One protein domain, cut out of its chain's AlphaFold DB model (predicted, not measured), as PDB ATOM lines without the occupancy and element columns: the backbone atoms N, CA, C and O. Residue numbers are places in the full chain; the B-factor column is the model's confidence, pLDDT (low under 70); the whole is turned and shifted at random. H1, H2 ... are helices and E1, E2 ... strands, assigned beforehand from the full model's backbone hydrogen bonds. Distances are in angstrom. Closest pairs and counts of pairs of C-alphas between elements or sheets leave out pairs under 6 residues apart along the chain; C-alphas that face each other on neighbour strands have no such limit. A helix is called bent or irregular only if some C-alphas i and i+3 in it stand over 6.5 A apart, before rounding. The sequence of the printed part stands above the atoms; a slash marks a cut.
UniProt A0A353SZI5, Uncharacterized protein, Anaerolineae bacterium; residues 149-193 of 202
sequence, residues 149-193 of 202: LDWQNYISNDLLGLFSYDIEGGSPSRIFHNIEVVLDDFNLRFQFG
ATOM      1  N   LEU A 149      30.136  33.575  -9.013       73.56
ATOM      2  CA  LEU A 149      30.390  32.377  -8.199       73.56
ATOM      3  C   LEU A 149      30.372  31.070  -9.012       73.56
ATOM      4  O   LEU A 149      30.657  30.005  -8.466       73.56
ATOM      5  N   ASP A 150      30.068  31.119 -10.313       76.94
ATOM      6  CA  ASP A 150      30.037  29.921 -11.161       76.94
ATOM      7  C   ASP A 150      31.443  29.503 -11.633       76.94
ATOM      8  O   ASP A 150      31.913  29.860 -12.715       76.94
ATOM      9  N   TRP A 151      32.156  28.786 -10.762       79.69
ATOM     10  CA  TRP A 151      33.562  28.408 -10.955       79.69
ATOM     11  C   TRP A 151      33.748  26.923 -11.314       79.69
ATOM     12  O   TRP A 151      34.882  26.481 -11.509       79.69
ATOM     13  N   GLN A 152      32.654  26.162 -11.448       78.25
ATOM     14  CA  GLN A 152      32.651  24.694 -11.605       78.25
ATOM     15  C   GLN A 152      33.424  24.198 -12.833       78.25
ATOM     16  O   GLN A 152      33.984  23.107 -12.824       78.25
ATOM     17  N   ASN A 153      33.500  25.021 -13.881       78.38
ATOM     18  CA  ASN A 153      34.226  24.695 -15.110       78.38
ATOM     19  C   ASN A 153      35.702  25.136 -15.096       78.38
ATOM     20  O   ASN A 153      36.431  24.846 -16.044       78.38
ATOM     21  N   TYR A 154      36.141  25.858 -14.061       77.06
ATOM     22  CA  TYR A 154      37.476  26.468 -13.987       77.06
ATOM     23  C   TYR A 154      38.329  25.902 -12.853       77.06
ATOM     24  O   TYR A 154      39.553  25.854 -12.979       77.06
ATOM     25  N   ILE A 155      37.702  25.487 -11.750       79.56
ATOM     26  CA  ILE A 155      38.373  24.976 -10.551       79.56
ATOM     27  C   ILE A 155      37.733  23.645 -10.142       79.56
ATOM     28  O   ILE A 155      36.531  23.460 -10.307       79.56
ATOM     29  N   SER A 156      38.538  22.719  -9.604       81.81
ATOM     30  CA  SER A 156      38.043  21.448  -9.055       81.81
ATOM     31  C   SER A 156      36.932  21.674  -8.030       81.81
ATOM     32  O   SER A 156      37.071  22.518  -7.141       81.81
ATOM     33  N   ASN A 157      35.878  20.860  -8.108       80.31
ATOM     34  CA  ASN A 157      34.747  20.891  -7.182       80.31
ATOM     35  C   ASN A 157      35.170  20.750  -5.711       80.31
ATOM     36  O   ASN A 157      34.548  21.367  -4.850       80.31
ATOM     37  N   ASP A 158      36.259  20.028  -5.427       81.31
ATOM     38  CA  ASP A 158      36.786  19.855  -4.064       81.31
ATOM     39  C   ASP A 158      37.195  21.185  -3.406       81.31
ATOM     40  O   ASP A 158      37.203  21.310  -2.184       81.31
ATOM     41  N   LEU A 159      37.514  22.204  -4.211       81.12
ATOM     42  CA  LEU A 159      37.888  23.539  -3.740       81.12
ATOM     43  C   LEU A 159      36.687  24.496  -3.654       81.12
ATOM     44  O   LEU A 159      36.800  25.566  -3.059       81.12
ATOM     45  N   LEU A 160      35.533  24.138  -4.228       79.44
ATOM     46  CA  LEU A 160      34.375  25.033  -4.349       79.44
ATOM     47  C   LEU A 160      33.468  25.059  -3.118       79.44
ATOM     48  O   LEU A 160      32.605  25.930  -3.036       79.44
ATOM     49  N   GLY A 161      33.673  24.174  -2.137       78.50
ATOM     50  CA  GLY A 161      32.865  24.145  -0.907       78.50
ATOM     51  C   GLY A 161      32.865  25.466  -0.124       78.50
ATOM     52  O   GLY A 161      31.958  25.736   0.652       78.50
ATOM     53  N   LEU A 162      33.843  26.343  -0.357       76.50
ATOM     54  CA  LEU A 162      33.893  27.678   0.246       76.50
ATOM     55  C   LEU A 162      32.844  28.640  -0.327       76.50
ATOM     56  O   LEU A 162      32.470  29.598   0.342       76.50
ATOM     57  N   PHE A 163      32.375  28.398  -1.552       77.38
ATOM     58  CA  PHE A 163      31.378  29.233  -2.223       77.38
ATOM     59  C   PHE A 163      29.939  28.818  -1.911       77.38
ATOM     60  O   PHE A 163      29.017  29.524  -2.300       77.38
ATOM     61  N   SER A 164      29.726  27.695  -1.215       77.25
ATOM     62  CA  SER A 164      28.381  27.243  -0.839       77.25
ATOM     63  C   SER A 164      27.838  27.911   0.425       77.25
ATOM     64  O   SER A 164      26.696  27.654   0.797       77.25
ATOM     65  N   TYR A 165      28.648  28.707   1.128       77.69
ATOM     66  CA  TYR A 165      28.188  29.449   2.296       77.69
ATOM     67  C   TYR A 165      27.375  30.667   1.850       77.69
ATOM     68  O   TYR A 165      27.918  31.577   1.223       77.69
ATOM     69  N   ASP A 166      26.093  30.676   2.202       79.25
ATOM     70  CA  ASP A 166      25.141  31.723   1.842       79.25
ATOM     71  C   ASP A 166      24.405  32.233   3.090       79.25
ATOM     72  O   ASP A 166      24.126  31.474   4.022       79.25
ATOM     73  N   ILE A 167      24.113  33.532   3.116       82.31
ATOM     74  CA  ILE A 167      23.320  34.187   4.160       82.31
ATOM     75  C   ILE A 167      22.159  34.870   3.451       82.31
ATOM     76  O   ILE A 167      22.380  35.706   2.580       82.31
ATOM     77  N   GLU A 168      20.927  34.563   3.861       85.44
ATOM     78  CA  GLU A 168      19.729  35.159   3.269       85.44
ATOM     79  C   GLU A 168      19.810  36.697   3.264       85.44
ATOM     80  O   GLU A 168      20.000  37.337   4.301       85.44
ATOM     81  N   GLY A 169      19.692  37.291   2.073       83.44
ATOM     82  CA  GLY A 169      19.781  38.739   1.866       83.44
ATOM     83  C   GLY A 169      21.203  39.316   1.846       83.44
ATOM     84  O   GLY A 169      21.353  40.531   1.715       83.44
ATOM     85  N   GLY A 170      22.239  38.483   1.964       80.50
ATOM     86  CA  GLY A 170      23.644  38.877   1.882       80.50
ATOM     87  C   GLY A 170      24.308  38.430   0.580       80.50
ATOM     88  O   GLY A 170      23.969  37.399   0.015       80.50
ATOM     89  N   SER A 171      25.307  39.189   0.133       77.62
ATOM     90  CA  SER A 171      26.232  38.769  -0.925       77.62
ATOM     91  C   SER A 171      27.652  38.762  -0.363       77.62
ATOM     92  O   SER A 171      28.021  39.701   0.352       77.62
ATOM     93  N   PRO A 172      28.480  37.750  -0.669       76.56
ATOM     94  CA  PRO A 172      29.846  37.714  -0.172       76.56
ATOM     95  C   PRO A 172      30.664  38.867  -0.764       76.56
ATOM     96  O   PRO A 172      30.882  38.933  -1.972       76.56
ATOM     97  N   SER A 173      31.160  39.760   0.093       79.12
ATOM     98  CA  SER A 173      32.060  40.846  -0.319       79.12
ATOM     99  C   SER A 173      33.509  40.385  -0.478       79.12
ATOM    100  O   SER A 173      34.278  41.046  -1.169       79.12
ATOM    101  N   ARG A 174      33.899  39.267   0.154       82.50
ATOM    102  CA  ARG A 174      35.215  38.627   0.028       82.50
ATOM    103  C   ARG A 174      35.151  37.177   0.518       82.50
ATOM    104  O   ARG A 174      34.613  36.920   1.590       82.50
ATOM    105  N   ILE A 175      35.767  36.250  -0.215       83.69
ATOM    106  CA  ILE A 175      35.971  34.851   0.206       83.69
ATOM    107  C   ILE A 175      37.404  34.475  -0.154       83.69
ATOM    108  O   ILE A 175      37.799  34.641  -1.300       83.69
ATOM    109  N   PHE A 176      38.206  33.965   0.776       86.62
ATOM    110  CA  PHE A 176      39.515  33.403   0.440       86.62
ATOM    111  C   PHE A 176      39.887  32.285   1.400       86.62
ATOM    112  O   PHE A 176      39.502  32.297   2.566       86.62
ATOM    113  N   HIS A 177      40.681  31.349   0.903       87.62
ATOM    114  CA  HIS A 177      41.226  30.253   1.681       87.62
ATOM    115  C   HIS A 177      42.732  30.158   1.474       87.62
ATOM    116  O   HIS A 177      43.271  30.599   0.456       87.62
ATOM    117  N   ASN A 178      43.410  29.604   2.473       91.06
ATOM    118  CA  ASN A 178      44.844  29.379   2.466       91.06
ATOM    119  C   ASN A 178      45.104  27.924   2.848       91.06
ATOM    120  O   ASN A 178      44.690  27.490   3.919       91.06
ATOM    121  N   ILE A 179      45.754  27.178   1.962       89.75
ATOM    122  CA  ILE A 179      46.231  25.823   2.235       89.75
ATOM    123  C   ILE A 179      47.752  25.894   2.269       89.75
ATOM    124  O   ILE A 179      48.374  26.314   1.293       89.75
ATOM    125  N   GLU A 180      48.341  25.500   3.391       93.06
ATOM    126  CA  GLU A 180      49.789  25.436   3.568       93.06
ATOM    127  C   GLU A 180      50.204  23.976   3.717       93.06
ATOM    128  O   GLU A 180      49.681  23.255   4.565       93.06
ATOM    129  N   VAL A 181      51.113  23.536   2.851       93.38
ATOM    130  CA  VAL A 181      51.622  22.166   2.811       93.38
ATOM    131  C   VAL A 181      53.138  22.220   2.908       93.38
ATOM    132  O   VAL A 181      53.790  22.894   2.110       93.38
ATOM    133  N   VAL A 182      53.691  21.495   3.875       93.31
ATOM    134  CA  VAL A 182      55.134  21.265   3.983       93.31
ATOM    135  C   VAL A 182      55.476  20.059   3.110       93.31
ATOM    136  O   VAL A 182      54.938  18.973   3.324       93.31
ATOM    137  N   LEU A 183      56.326  20.257   2.107       90.38
ATOM    138  CA  LEU A 183      56.804  19.240   1.172       90.38
ATOM    139  C   LEU A 183      58.328  19.181   1.257       90.38
ATOM    140  O   LEU A 183      58.989  19.990   0.614       90.38
ATOM    141  N   ASP A 184      58.865  18.242   2.036       88.75
ATOM    142  CA  ASP A 184      60.303  18.078   2.285       88.75
ATOM    143  C   ASP A 184      61.002  19.426   2.561       88.75
ATOM    144  O   ASP A 184      60.863  19.987   3.649       88.75
ATOM    145  N   ASP A 185      61.683  19.980   1.555       87.62
ATOM    146  CA  ASP A 185      62.469  21.216   1.629       87.62
ATOM    147  C   ASP A 185      61.685  22.498   1.270       87.62
ATOM    148  O   ASP A 185      62.247  23.597   1.276       87.62
ATOM    149  N   PHE A 186      60.394  22.401   0.933       88.25
ATOM    150  CA  PHE A 186      59.588  23.525   0.452       88.25
ATOM    151  C   PHE A 186      58.256  23.663   1.185       88.25
ATOM    152  O   PHE A 186      57.576  22.693   1.505       88.25
ATOM    153  N   ASN A 187      57.823  24.910   1.361       92.06
ATOM    154  CA  ASN A 187      56.476  25.228   1.815       92.06
ATOM    155  C   ASN A 187      55.634  25.665   0.619       92.06
ATOM    156  O   ASN A 187      55.878  26.721   0.027       92.06
ATOM    157  N   LEU A 188      54.630  24.866   0.269       92.25
ATOM    158  CA  LEU A 188      53.633  25.236  -0.721       92.25
ATOM    159  C   LEU A 188      52.504  25.992  -0.029       92.25
ATOM    160  O   LEU A 188      51.811  25.455   0.831       92.25
ATOM    161  N   ARG A 189      52.282  27.231  -0.463       93.81
ATOM    162  CA  ARG A 189      51.124  28.026  -0.066       93.81
ATOM    163  C   ARG A 189      50.178  28.183  -1.248       93.81
ATOM    164  O   ARG A 189      50.505  28.873  -2.214       93.81
ATOM    165  N   PHE A 190      48.998  27.586  -1.154       91.06
ATOM    166  CA  PHE A 190      47.929  27.730  -2.134       91.06
ATOM    167  C   PHE A 190      46.835  28.648  -1.582       91.06
ATOM    168  O   PHE A 190      46.081  28.278  -0.681       91.06
ATOM    169  N   GLN A 191      46.769  29.865  -2.122       90.81
ATOM    170  CA  GLN A 191      45.774  30.869  -1.757       90.81
ATOM    171  C   GLN A 191      44.821  31.107  -2.927       90.81
ATOM    172  O   GLN A 191      45.268  31.434  -4.026       90.81
ATOM    173  N   PHE A 192      43.518  30.976  -2.687       88.00
ATOM    174  CA  PHE A 192      42.493  31.122  -3.722       88.00
ATOM    175  C   PHE A 192      41.179  31.665  -3.148       88.00
ATOM    176  O   PHE A 192      40.956  31.620  -1.937       88.00
ATOM    177  N   GLY A 193      40.319  32.193  -4.021       86.50
ATOM    178  CA  GLY A 193      38.999  32.723  -3.680       86.50
ATOM    179  C   GLY A 193      38.667  34.018  -4.425       86.50
ATOM    180  O   GLY A 193      39.364  34.411  -5.359       86.50
TER     181      GLY A 193
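What this domain is: This is residues 149 to 193 of the 202 residues of an uncharacterized protein of Anaerolineae bacterium (UniProt A0A353SZI5). A long, narrow hairpin of two antiparallel strands, E1 and E2, has a small, irregular helix, H1, near its open end, where E1 begins and E2 ends. The hairpin's turn sticks out at one end of the whole with residues 182 to 187, and at the other end residues 166 to 171 stick out as a loop of the link between H1 and E1. The printed part has 45 residues, with one named helix and two named strands in the order H1, E1, E2; the sheet's order is E1 - E2, and the class is mixed, helices and strands. The whole is only just loose, close to extended, with a radius of gyration of the C-alphas of 13.5 A, and the C-alphas span 46 by 21 by 12 A.

How they stand to each other: Go along the printed part from Leu 149 and you come to H1, residues 157 to 164, which is irregular, but only just: C-alphas 159 and 162 are 7.0 A apart. In its backbone 0 of 4 O i to N i+4 pairs are within hydrogen-bond range, and 2 of 5 O i to N i+3 pairs are. A short link of 10 residues leads to E1, residues 175 to 183. H1 and E1 have 3 pairs of C-alphas within 8 A, the closest those of Leu 162 and Ile 175, 7.5 A apart. A tight link of 2 residues then leads to E2, residues 186 to 193. E1 and E2 form a hairpin, antiparallel at 165 degrees between their directions. Look for N 179 and O 190, within hydrogen-bond range at 2.9 A, and for N 186 and O 183 at 2.8 A. H1 and E2 are near each other, with 5 pairs of C-alphas within 10 A.

Where its parts are: Find C-alpha 157 at (34.747, 20.891, -7.182); from there H1 runs to residue 164, 11.0 A from first to last C-alpha. E1 begins with C-alpha 175 at (35.971, 34.851, 0.206) and runs 26.1 A to residue 183. E2 runs 22.9 A from residue 186 to C-alpha 193 at (38.999, 32.723, -3.680).

The domain as a whole: The outline is a rod, and the two C-alphas farthest apart are those of Gly 169 and Asp 185, at 46.1 A. Compare the C-alphas of Leu 149 and Gly 193, first and last printed, which are 9.7 A apart. Residues 153 to 158 stand free, as do 166 to 171 and 182 to 187. The printed part has no cut, and neither link is long. In the B-factor column the mean pLDDT of the printed part is 83.8, and no printed residue is under 70.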